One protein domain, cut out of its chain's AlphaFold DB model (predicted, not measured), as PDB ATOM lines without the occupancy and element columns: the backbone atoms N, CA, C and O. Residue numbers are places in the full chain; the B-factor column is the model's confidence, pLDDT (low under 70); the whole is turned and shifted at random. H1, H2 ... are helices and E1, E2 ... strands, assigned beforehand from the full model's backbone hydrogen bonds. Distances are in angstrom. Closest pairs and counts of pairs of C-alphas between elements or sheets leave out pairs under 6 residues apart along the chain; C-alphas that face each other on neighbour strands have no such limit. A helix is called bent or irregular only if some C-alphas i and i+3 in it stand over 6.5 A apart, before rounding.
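What this domain is: This is residues 70 to 152 of the 152 residues of an uncharacterized protein of Acidobacteria bacterium (UniProt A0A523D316). A helical hairpin of H2 and H3, its two helices joined by a wide loop, has a further helix, H4, packed on residues 99 to 103 of H2, while H3 and H4 stay apart. The short helix H1 sits near H2 and H3, and the small turn of residues 70 to 77, with E1, lies at the opposite end of the long axis from the loop around Leu 116. The printed part has 83 residues with one named strand and four named helices in the order E1, H1, H2, H3, H4, and is mostly helix. It is compact, with a radius of gyration of the C-alphas of 12.8 A, and elongated, spanning 39 by 25 by 22 A.

How they stand to each other: H3, residues 119 to 135, touches H2, residues 91 to 103, with residues 126 to 133 alone; the closest C-alphas, of Ala 98 and Leu 129, are 6.6 A apart. This helical hairpin runs opposite ways at a steep tilt of 35.1 degrees, only just past shallow. H4, residues 142 to 151, touches H2 at a shallow tilt of 18 degrees, the same way; the closest C-alphas, of Leu 102 and Tyr 145, are 4.8 A apart. H1, residues 83 to 86, is close to but not clearly touching H2, with the closest C-alphas, of Ile 86 and Leu 94, 6.3 A apart. E1, residues 74 to 77, is apart from H2 and pairs with no named strand; residues 70 to 71 pair antiparallel with 74 to 75. Every O i to N i+4 pair is within hydrogen-bond range in H2 and H4, 11 of 13 in H3, and H1 is too short for one.

Where its parts are: H3 is 22.1 A long and irregular, C-alphas 122 and 125 being 8.0 A apart, with a kink of 56 degrees near residue 126. H2 is 18.0 A long and H4 14.6 A; H1 and E1 measure 5.1 A and 9.7 A. E1 begins at C-alpha 74 (34.309, -3.381, 11.368), and H4 ends at C-alpha 151 (57.966, -24.048, 23.470).

The domain as a whole: The C-alphas of Gly 73 and Leu 116, the two farthest apart, are 40.8 A apart. The printed part has no cut, and the link from H2 to H3, 15 residues, is long. Mean pLDDT of the printed part is 75.0; residues 105 to 122 and 144 to 152 are under 70.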
ATOM      1  N   ASP A  70      39.206  -7.645  11.202       82.81
ATOM      2  CA  ASP A  70      38.199  -6.905  10.457       82.81
ATOM      3  C   ASP A  70      37.115  -7.877   9.980       82.81
ATOM      4  O   ASP A  70      37.397  -8.833   9.262       82.81
ATOM      5  N   ILE A  71      35.879  -7.671  10.433       80.81
ATOM      6  CA  ILE A  71      34.722  -8.470  10.036       80.81
ATOM      7  C   ILE A  71      33.728  -7.523   9.385       80.81
ATOM      8  O   ILE A  71      33.138  -6.674  10.056       80.81
ATOM      9  N   ARG A  72      33.513  -7.687   8.073       77.62
ATOM     10  CA  ARG A  72      32.589  -6.852   7.280       77.62
ATOM     11  C   ARG A  72      32.888  -5.347   7.385       77.62
ATOM     12  O   ARG A  72      31.963  -4.534   7.421       77.62
ATOM     13  N   GLY A  73      34.167  -4.976   7.443       78.00
ATOM     14  CA  GLY A  73      34.613  -3.582   7.539       78.00
ATOM     15  C   GLY A  73      34.492  -2.979   8.941       78.00
ATOM     16  O   GLY A  73      34.536  -1.755   9.083       78.00
ATOM     17  N   GLN A  74      34.289  -3.804   9.974       83.25
ATOM     18  CA  GLN A  74      34.309  -3.381  11.368       83.25
ATOM     19  C   GLN A  74      35.358  -4.160  12.173       83.25
ATOM     20  O   GLN A  74      35.304  -5.395  12.233       83.25
ATOM     21  N   PRO A  75      36.265  -3.461  12.887       85.12
ATOM     22  CA  PRO A  75      37.238  -4.110  13.751       85.12
ATOM     23  C   PRO A  75      36.516  -4.794  14.912       85.12
ATOM     24  O   PRO A  75      35.950  -4.149  15.798       85.12
ATOM     25  N   SER A  76      36.558  -6.121  14.911       84.94
ATOM     26  CA  SER A  76      35.922  -6.964  15.912       84.94
ATOM     27  C   SER A  76      36.984  -7.657  16.749       84.94
ATOM     28  O   SER A  76      37.890  -8.314  16.236       84.94
ATOM     29  N   ARG A  77      36.877  -7.538  18.071       84.12
ATOM     30  CA  ARG A  77      37.789  -8.237  18.978       84.12
ATOM     31  C   ARG A  77      37.474  -9.725  18.964       84.12
ATOM     32  O   ARG A  77      36.371 -10.137  19.319       84.12
ATOM     33  N   VAL A  78      38.467 -10.550  18.645       79.56
ATOM     34  CA  VAL A  78      38.285 -12.011  18.545       79.56
ATOM     35  C   VAL A  78      37.797 -12.616  19.869       79.56
ATOM     36  O   VAL A  78      37.024 -13.577  19.883       79.56
ATOM     37  N   LYS A  79      38.181 -12.007  20.998       76.25
ATOM     38  CA  LYS A  79      37.777 -12.428  22.345       76.25
ATOM     39  C   LYS A  79      36.287 -12.285  22.641       76.25
ATOM     40  O   LYS A  79      35.796 -13.003  23.516       76.25
ATOM     41  N   ASP A  80      35.587 -11.435  21.898       81.31
ATOM     42  CA  ASP A  80      34.160 -11.171  22.080       81.31
ATOM     43  C   ASP A  80      33.299 -12.059  21.159       81.31
ATOM     44  O   ASP A  80      32.125 -12.280  21.436       81.31
ATOM     45  N   LEU A  81      33.893 -12.673  20.125       83.19
ATOM     46  CA  LEU A  81      33.190 -13.524  19.156       83.19
ATOM     47  C   LEU A  81      32.995 -14.953  19.664       83.19
ATOM     48  O   LEU A  81      33.969 -15.651  19.930       83.19
ATOM     49  N   SER A  82      31.776 -15.466  19.732       83.94
ATOM     50  CA  SER A  82      31.516 -16.882  20.010       83.94
ATOM     51  C   SER A  82      32.057 -17.807  18.908       83.94
ATOM     52  O   SER A  82      32.231 -17.405  17.758       83.94
ATOM     53  N   LEU A  83      32.260 -19.097  19.223       83.75
ATOM     54  CA  LEU A  83      32.640 -20.103  18.217       83.75
ATOM     55  C   LEU A  83      31.675 -20.092  17.023       83.75
ATOM     56  O   LEU A  83      32.107 -20.198  15.882       83.75
ATOM     57  N   ARG A  84      30.373 -19.923  17.291       85.56
ATOM     58  CA  ARG A  84      29.325 -19.885  16.267       85.56
ATOM     59  C   ARG A  84      29.458 -18.675  15.344       85.56
ATOM     60  O   ARG A  84      29.182 -18.797  14.156       85.56
ATOM     61  N   GLU A  85      29.835 -17.524  15.886       87.62
ATOM     62  CA  GLU A  85      30.087 -16.320  15.094       87.62
ATOM     63  C   GLU A  85      31.338 -16.489  14.237       87.62
ATOM     64  O   GLU A  85      31.302 -16.140  13.065       87.62
ATOM     65  N   ILE A  86      32.397 -17.101  14.774       87.88
ATOM     66  CA  ILE A  86      33.654 -17.332  14.049       87.88
ATOM     67  C   ILE A  86      33.451 -18.289  12.867       87.88
ATOM     68  O   ILE A  86      33.812 -17.964  11.742       87.88
ATOM     69  N   ILE A  87      32.819 -19.449  13.076       88.06
ATOM     70  CA  ILE A  87      32.631 -20.459  12.010       88.06
ATOM     71  C   ILE A  87      31.705 -19.989  10.876       88.06
ATOM     72  O   ILE A  87      31.616 -20.641   9.837       88.06
ATOM     73  N   ARG A  88      30.966 -18.894  11.091       89.44
ATOM     74  CA  ARG A  88      30.069 -18.275  10.105       89.44
ATOM     75  C   ARG A  88      30.742 -17.182   9.281       89.44
ATOM     76  O   ARG A  88      30.099 -16.688   8.360       89.44
ATOM     77  N   GLN A  89      31.976 -16.809   9.610       90.62
ATOM     78  CA  GLN A  89      32.708 -15.821   8.833       90.62
ATOM     79  C   GLN A  89      33.089 -16.360   7.453       90.62
ATOM     80  O   GLN A  89      33.026 -17.573   7.196       90.62
ATOM     81  N   GLU A  90      33.447 -15.437   6.566       90.06
ATOM     82  CA  GLU A  90      34.026 -15.768   5.270       90.06
ATOM     83  C   GLU A  90      35.414 -16.392   5.452       90.06
ATOM     84  O   GLU A  90      35.997 -16.401   6.541       90.06
ATOM     85  N   ASP A  91      35.909 -17.013   4.389       91.69
ATOM     86  CA  ASP A  91      37.090 -17.869   4.454       91.69
ATOM     87  C   ASP A  91      38.362 -17.094   4.824       91.69
ATOM     88  O   ASP A  91      39.224 -17.641   5.514       91.69
ATOM     89  N   SER A  92      38.465 -15.817   4.443       88.25
ATOM     90  CA  SER A  92      39.569 -14.929   4.827       88.25
ATOM     91  C   SER A  92      39.657 -14.733   6.338       88.25
ATOM     92  O   SER A  92      40.700 -15.001   6.936       88.25
ATOM     93  N   GLU A  93      38.558 -14.320   6.956       90.31
ATOM     94  CA  GLU A  93      38.446 -14.005   8.374       90.31
ATOM     95  C   GLU A  93      38.518 -15.281   9.207       90.31
ATOM     96  O   GLU A  93      39.207 -15.328  10.226       90.31
ATOM     97  N   LEU A  94      37.860 -16.355   8.759       90.19
ATOM     98  CA  LEU A  94      37.941 -17.651   9.422       90.19
ATOM     99  C   LEU A  94      39.377 -18.186   9.410       90.19
ATOM    100  O   LEU A  94      39.841 -18.683  10.437       90.19
ATOM    101  N   ARG A  95      40.096 -18.058   8.287       91.19
ATOM    102  CA  ARG A  95      41.512 -18.442   8.187       91.19
ATOM    103  C   ARG A  95      42.375 -17.605   9.123       91.19
ATOM    104  O   ARG A  95      43.214 -18.164   9.826       91.19
ATOM    105  N   GLU A  96      42.174 -16.292   9.150       89.19
ATOM    106  CA  GLU A  96      42.920 -15.392  10.029       89.19
ATOM    107  C   GLU A  96      42.708 -15.753  11.507       89.19
ATOM    108  O   GLU A  96      43.672 -15.989  12.240       89.19
ATOM    109  N   ILE A  97      41.449 -15.912  11.924       87.69
ATOM    110  CA  ILE A  97      41.093 -16.285  13.296       87.69
ATOM    111  C   ILE A  97      41.627 -17.687  13.641       87.69
ATOM    112  O   ILE A  97      42.148 -17.898  14.737       87.69
ATOM    113  N   ALA A  98      41.541 -18.657  12.727       88.00
ATOM    114  CA  ALA A  98      42.070 -20.004  12.946       88.00
ATOM    115  C   ALA A  98      43.599 -20.008  13.103       88.00
ATOM    116  O   ALA A  98      44.108 -20.618  14.044       88.00
ATOM    117  N   ASN A  99      44.325 -19.278  12.253       86.44
ATOM    118  CA  ASN A  99      45.780 -19.137  12.349       86.44
ATOM    119  C   ASN A  99      46.212 -18.435  13.638       86.44
ATOM    120  O   ASN A  99      47.203 -18.824  14.260       86.44
ATOM    121  N   PHE A 100      45.437 -17.452  14.090       82.94
ATOM    122  CA  PHE A 100      45.635 -16.836  15.394       82.94
ATOM    123  C   PHE A 100      45.519 -17.864  16.533       82.94
ATOM    124  O   PHE A 100      46.409 -17.958  17.380       82.94
ATOM    125  N   TYR A 101      44.476 -18.700  16.531       79.69
ATOM    126  CA  TYR A 101      44.308 -19.750  17.541       79.69
ATOM    127  C   TYR A 101      45.309 -20.910  17.410       79.69
ATOM    128  O   TYR A 101      45.566 -21.585  18.403       79.69
ATOM    129  N   LEU A 102      45.909 -21.139  16.240       77.75
ATOM    130  CA  LEU A 102      47.026 -22.079  16.078       77.75
ATOM    131  C   LEU A 102      48.310 -21.550  16.723       77.75
ATOM    132  O   LEU A 102      48.988 -22.286  17.435       77.75
ATOM    133  N   LYS A 103      48.596 -20.257  16.553       76.69
ATOM    134  CA  LYS A 103      49.716 -19.572  17.221       76.69
ATOM    135  C   LYS A 103      49.495 -19.454  18.724       76.69
ATOM    136  O   LYS A 103      50.444 -19.445  19.508       76.69
ATOM    137  N   HIS A 104      48.232 -19.398  19.137       72.25
ATOM    138  CA  HIS A 104      47.842 -19.156  20.515       72.25
ATOM    139  C   HIS A 104      46.658 -20.047  20.951       72.25
ATOM    140  O   HIS A 104      45.579 -19.555  21.261       72.25
ATOM    141  N   PRO A 105      46.811 -21.378  21.054       65.69
ATOM    142  CA  PRO A 105      45.721 -22.303  21.392       65.69
ATOM    143  C   PRO A 105      45.193 -22.169  22.823       65.69
ATOM    144  O   PRO A 105      44.123 -22.690  23.137       65.69
ATOM    145  N   TYR A 106      45.912 -21.463  23.698       63.47
ATOM    146  CA  TYR A 106      45.417 -21.063  25.019       63.47
ATOM    147  C   TYR A 106      44.884 -19.631  25.040       63.47
ATOM    148  O   TYR A 106      44.625 -19.111  26.126       63.47
ATOM    149  N   ALA A 107      44.734 -19.009  23.867       60.47
ATOM    150  CA  ALA A 107      44.236 -17.661  23.758       60.47
ATOM    151  C   ALA A 107      42.825 -17.560  24.288       60.47
ATOM    152  O   ALA A 107      41.903 -18.225  23.806       60.47
ATOM    153  N   HIS A 108      42.678 -16.680  25.276       62.38
ATOM    154  CA  HIS A 108      41.461 -16.510  26.044       62.38
ATOM    155  C   HIS A 108      41.073 -17.813  26.771       62.38
ATOM    156  O   HIS A 108      41.392 -18.934  26.383       62.38
ATOM    157  N   ARG A 109      40.337 -17.711  27.877       58.62
ATOM    158  CA  ARG A 109      39.965 -18.857  28.742       58.62
ATOM    159  C   ARG A 109      39.007 -19.884  28.081       58.62
ATOM    160  O   ARG A 109      38.318 -20.622  28.791       58.62
ATOM    161  N   ARG A 110      38.933 -19.901  26.745       64.06
ATOM    162  CA  ARG A 110      38.120 -20.760  25.870       64.06
ATOM    163  C   ARG A 110      38.659 -22.186  25.810       64.06
ATOM    164  O   ARG A 110      37.872 -23.126  25.752       64.06
ATOM    165  N   THR A 111      39.972 -22.345  25.947       57.16
ATOM    166  CA  THR A 111      40.621 -23.635  26.202       57.16
ATOM    167  C   THR A 111      40.751 -23.795  27.716       57.16
ATOM    168  O   THR A 111      41.544 -23.111  28.372       57.16
ATOM    169  N   LYS A 112      39.912 -24.642  28.324       58.41
ATOM    170  CA  LYS A 112      39.894 -24.791  29.788       58.41
ATOM    171  C   LYS A 112      41.171 -25.500  30.248       58.41
ATOM    172  O   LYS A 112      41.416 -26.650  29.901       58.41
ATOM    173  N   LYS A 113      41.960 -24.834  31.097       53.28
ATOM    174  CA  LYS A 113      43.190 -25.399  31.686       53.28
ATOM    175  C   LYS A 113      42.938 -26.413  32.809       53.28
ATOM    176  O   LYS A 113      43.881 -27.072  33.241       53.28
ATOM    177  N   SER A 114      41.695 -26.556  33.287       51.59
ATOM    178  CA  SER A 114      41.380 -27.482  34.382       51.59
ATOM    179  C   SER A 114      41.675 -28.919  33.970       51.59
ATOM    180  O   SER A 114      41.008 -29.478  33.105       51.59
ATOM    181  N   ARG A 115      42.672 -29.518  34.618       53.66
ATOM    182  CA  ARG A 115      43.128 -30.896  34.382       53.66
ATOM    183  C   ARG A 115      42.092 -31.952  34.746       53.66
ATOM    184  O   ARG A 115      42.202 -33.075  34.273       53.66
ATOM    185  N   LEU A 116      41.099 -31.567  35.546       54.03
ATOM    186  CA  LEU A 116      39.948 -32.391  35.904       54.03
ATOM    187  C   LEU A 116      38.956 -32.535  34.744       54.03
ATOM    188  O   LEU A 116      38.125 -33.436  34.755       54.03
ATOM    189  N   LEU A 117      39.037 -31.664  33.731       48.81
ATOM    190  CA  LEU A 117      38.207 -31.778  32.543       48.81
ATOM    191  C   LEU A 117      38.855 -32.733  31.522       48.81
ATOM    192  O   LEU A 117      40.051 -32.604  31.216       48.81
ATOM    193  N   PRO A 118      38.070 -33.653  30.932       49.47
ATOM    194  CA  PRO A 118      38.504 -34.477  29.814       49.47
ATOM    195  C   PRO A 118      39.185 -33.654  28.715       49.47
ATOM    196  O   PRO A 118      38.774 -32.531  28.416       49.47
ATOM    197  N   ARG A 119      40.236 -34.211  28.093       55.19
ATOM    198  CA  ARG A 119      41.048 -33.523  27.066       55.19
ATOM    199  C   ARG A 119      40.189 -32.900  25.960       55.19
ATOM    200  O   ARG A 119      40.456 -31.769  25.575       55.19
ATOM    201  N   TRP A 120      39.140 -33.597  25.526       49.41
ATOM    202  CA  TRP A 120      38.217 -33.120  24.496       49.41
ATOM    203  C   TRP A 120      37.413 -31.883  24.926       49.41
ATOM    204  O   TRP A 120      37.197 -31.006  24.103       49.41
ATOM    205  N   ILE A 121      37.043 -31.750  26.208       55.16
ATOM    206  CA  ILE A 121      36.394 -30.537  26.745       55.16
ATOM    207  C   ILE A 121      37.401 -29.393  26.815       55.16
ATOM    208  O   ILE A 121      37.078 -28.248  26.505       55.16
ATOM    209  N   ARG A 122      38.643 -29.701  27.205       57.22
ATOM    210  CA  ARG A 122      39.711 -28.702  27.300       57.22
ATOM    211  C   ARG A 122      40.015 -28.064  25.953       57.22
ATOM    212  O   ARG A 122      40.246 -26.863  25.929       57.22
ATOM    213  N   THR A 123      39.985 -28.836  24.867       70.25
ATOM    214  CA  THR A 123      40.326 -28.375  23.513       70.25
ATOM    215  C   THR A 123      39.122 -28.197  22.593       70.25
ATOM    216  O   THR A 123      39.332 -27.888  21.426       70.25
ATOM    217  N   PHE A 124      37.885 -28.365  23.082       76.31
ATOM    218  CA  PHE A 124      36.669 -28.407  22.254       76.31
ATOM    219  C   PHE A 124      36.585 -27.245  21.265       76.31
ATOM    220  O   PHE A 124      36.367 -27.458  20.078       76.31
ATOM    221  N   PHE A 125      36.818 -26.025  21.754       81.50
ATOM    222  CA  PHE A 125      36.785 -24.819  20.935       81.50
ATOM    223  C   PHE A 125      37.771 -24.897  19.762       81.50
ATOM    224  O   PHE A 125      37.371 -24.747  18.611       81.50
ATOM    225  N   LEU A 126      39.047 -25.175  20.052       80.62
ATOM    226  CA  LEU A 126      40.096 -25.259  19.037       80.62
ATOM    227  C   LEU A 126      39.843 -26.425  18.076       80.62
ATOM    228  O   LEU A 126      39.956 -26.264  16.869       80.62
ATOM    229  N   SER A 127      39.453 -27.588  18.598       80.69
ATOM    230  CA  SER A 127      39.143 -28.765  17.786       80.69
ATOM    231  C   SER A 127      37.988 -28.503  16.814       80.69
ATOM    232  O   SER A 127      38.087 -28.874  15.649       80.69
ATOM    233  N   ALA A 128      36.926 -27.830  17.263       85.81
ATOM    234  CA  ALA A 128      35.797 -27.466  16.411       85.81
ATOM    235  C   ALA A 128      36.179 -26.408  15.365       85.81
ATOM    236  O   ALA A 128      35.802 -26.533  14.201       85.81
ATOM    237  N   LEU A 129      36.964 -25.399  15.757       87.00
ATOM    238  CA  LEU A 129      37.458 -24.366  14.848       87.00
ATOM    239  C   LEU A 129      38.311 -24.965  13.720       87.00
ATOM    240  O   LEU A 129      38.070 -24.683  12.548       87.00
ATOM    241  N   LEU A 130      39.264 -25.836  14.069       86.31
ATOM    242  CA  LEU A 130      40.126 -26.510  13.095       86.31
ATOM    243  C   LEU A 130      39.350 -27.495  12.219       86.31
ATOM    244  O   LEU A 130      39.630 -27.590  11.028       86.31
ATOM    245  N   GLY A 131      38.356 -28.191  12.782       85.44
ATOM    246  CA  GLY A 131      37.453 -29.045  12.011       85.44
ATOM    247  C   GLY A 131      36.735 -28.259  10.913       85.44
ATOM    248  O   GLY A 131      36.810 -28.626   9.745       85.44
ATOM    249  N   HIS A 132      36.139 -27.118  11.266       89.31
ATOM    250  CA  HIS A 132      35.465 -26.254  10.296       89.31
ATOM    251  C   HIS A 132      36.405 -25.668   9.240       89.31
ATOM    252  O   HIS A 132      36.057 -25.640   8.060       89.31
ATOM    253  N   ALA A 133      37.592 -25.207   9.638       88.38
ATOM    254  CA  ALA A 133      38.570 -24.681   8.694       88.38
ATOM    255  C   ALA A 133      39.068 -25.763   7.718       88.38
ATOM    256  O   ALA A 133      39.217 -25.503   6.524       88.38
ATOM    257  N   LYS A 134      39.253 -26.997   8.201       88.38
ATOM    258  CA  LYS A 134      39.637 -28.143   7.372       88.38
ATOM    259  C   LYS A 134      38.530 -28.561   6.404       88.38
ATOM    260  O   LYS A 134      38.832 -28.810   5.240       88.38
ATOM    261  N   ASP A 135      37.274 -28.595   6.848       90.75
ATOM    262  CA  ASP A 135      36.121 -28.894   5.982       90.75
ATOM    263  C   ASP A 135      36.010 -27.891   4.824       90.75
ATOM    264  O   ASP A 135      35.679 -28.261   3.698       90.75
ATOM    265  N   ARG A 136      36.367 -26.629   5.083       90.31
ATOM    266  CA  ARG A 136      36.444 -25.560   4.078       90.31
ATOM    267  C   ARG A 136      37.758 -25.522   3.292       90.31
ATOM    268  O   ARG A 136      37.922 -24.663   2.435       90.31
ATOM    269  N   LYS A 137      38.683 -26.455   3.545       91.50
ATOM    270  CA  LYS A 137      40.002 -26.549   2.893       91.50
ATOM    271  C   LYS A 137      40.833 -25.266   3.016       91.50
ATOM    272  O   LYS A 137      41.562 -24.909   2.093       91.50
ATOM    273  N   LEU A 138      40.724 -24.579   4.152       90.06
ATOM    274  CA  LEU A 138      41.528 -23.394   4.418       90.06
ATOM    275  C   LEU A 138      42.991 -23.784   4.623       90.06
ATOM    276  O   LEU A 138      43.298 -24.745   5.330       90.06
ATOM    277  N   ASP A 139      43.880 -23.000   4.022       88.50
ATOM    278  CA  ASP A 139      45.317 -23.118   4.230       88.50
ATOM    279  C   ASP A 139      45.692 -22.500   5.582       88.50
ATOM    280  O   ASP A 139      45.555 -21.288   5.789       88.50
ATOM    281  N   LEU A 140      46.081 -23.356   6.528       86.56
ATOM    282  CA  LEU A 140      46.404 -22.971   7.897       86.56
ATOM    283  C   LEU A 140      47.887 -23.203   8.195       86.56
ATOM    284  O   LEU A 140      48.476 -24.202   7.788       86.56
ATOM    285  N   ASP A 141      48.453 -22.310   8.997       83.69
ATOM    286  CA  ASP A 141      49.835 -22.334   9.476       83.69
ATOM    287  C   ASP A 141      49.979 -23.337  10.638       83.69
ATOM    288  O   ASP A 141      50.044 -22.981  11.820       83.69
ATOM    289  N   TYR A 142      49.938 -24.630  10.302       76.00
ATOM    290  CA  TYR A 142      50.080 -25.720  11.273       76.00
ATOM    291  C   TYR A 142      51.483 -25.789  11.882       76.00
ATOM    292  O   TYR A 142      51.622 -26.237  13.023       76.00
ATOM    293  N   ASP A 143      52.505 -25.325  11.163       73.38
ATOM    294  CA  ASP A 143      53.880 -25.286  11.660       73.38
ATOM    295  C   ASP A 143      53.975 -24.393  12.899       73.38
ATOM    296  O   ASP A 143      54.509 -24.817  13.925       73.38
ATOM    297  N   ALA A 144      53.319 -23.228  12.880       65.31
ATOM    298  CA  ALA A 144      53.259 -22.353  14.044       65.31
ATOM    299  C   ALA A 144      52.601 -23.006  15.275       65.31
ATOM    300  O   ALA A 144      52.995 -22.731  16.412       65.31
ATOM    301  N   TYR A 145      51.625 -23.898  15.077       65.06
ATOM    302  CA  TYR A 145      51.028 -24.665  16.173       65.06
ATOM    303  C   TYR A 145      52.001 -25.692  16.755       65.06
ATOM    304  O   TYR A 145      52.113 -25.810  17.978       65.06
ATOM    305  N   PHE A 146      52.734 -26.413  15.904       64.31
ATOM    306  CA  PHE A 146      53.728 -27.386  16.359       64.31
ATOM    307  C   PHE A 146      54.937 -26.726  17.022       64.31
ATOM    308  O   PHE A 146      55.424 -27.239  18.032       64.31
ATOM    309  N   ASP A 147      55.382 -25.574  16.528       56.97
ATOM    310  CA  ASP A 147      56.454 -24.805  17.154       56.97
ATOM    311  C   ASP A 147      56.035 -24.255  18.516       56.97
ATOM    312  O   ASP A 147      56.803 -24.335  19.475       56.97
ATOM    313  N   MET A 148      54.786 -23.806  18.663       56.44
ATOM    314  CA  MET A 148      54.267 -23.414  19.973       56.44
ATOM    315  C   MET A 148      54.220 -24.608  20.940       56.44
ATOM    316  O   MET A 148      54.657 -24.495  22.085       56.44
ATOM    317  N   LEU A 149      53.776 -25.784  20.482       52.72
ATOM    318  CA  LEU A 149      53.798 -27.005  21.296       52.72
ATOM    319  C   LEU A 149      55.208 -27.414  21.747       52.72
ATOM    320  O   LEU A 149      55.326 -28.059  22.783       52.72
ATOM    321  N   ARG A 150      56.261 -27.055  21.002       45.28
ATOM    322  CA  ARG A 150      57.660 -27.291  21.399       45.28
ATOM    323  C   ARG A 150      58.168 -26.303  22.452       45.28
ATOM    324  O   ARG A 150      59.116 -26.626  23.165       45.28
ATOM    325  N   LEU A 151      57.581 -25.107  22.528       37.88
ATOM    326  CA  LEU A 151      57.966 -24.048  23.470       37.88
ATOM    327  C   LEU A 151      57.333 -24.205  24.866       37.88
ATOM    328  O   LEU A 151      57.746 -23.514  25.800       37.88
ATOM    329  N   LEU A 152      56.350 -25.097  25.013       39.88
ATOM    330  CA  LEU A 152      55.727 -25.484  26.285       39.88
ATOM    331  C   LEU A 152      56.424 -26.731  26.847       39.88
ATOM    332  O   LEU A 152      56.914 -26.687  28.007       39.88
TER     333      LEU A 152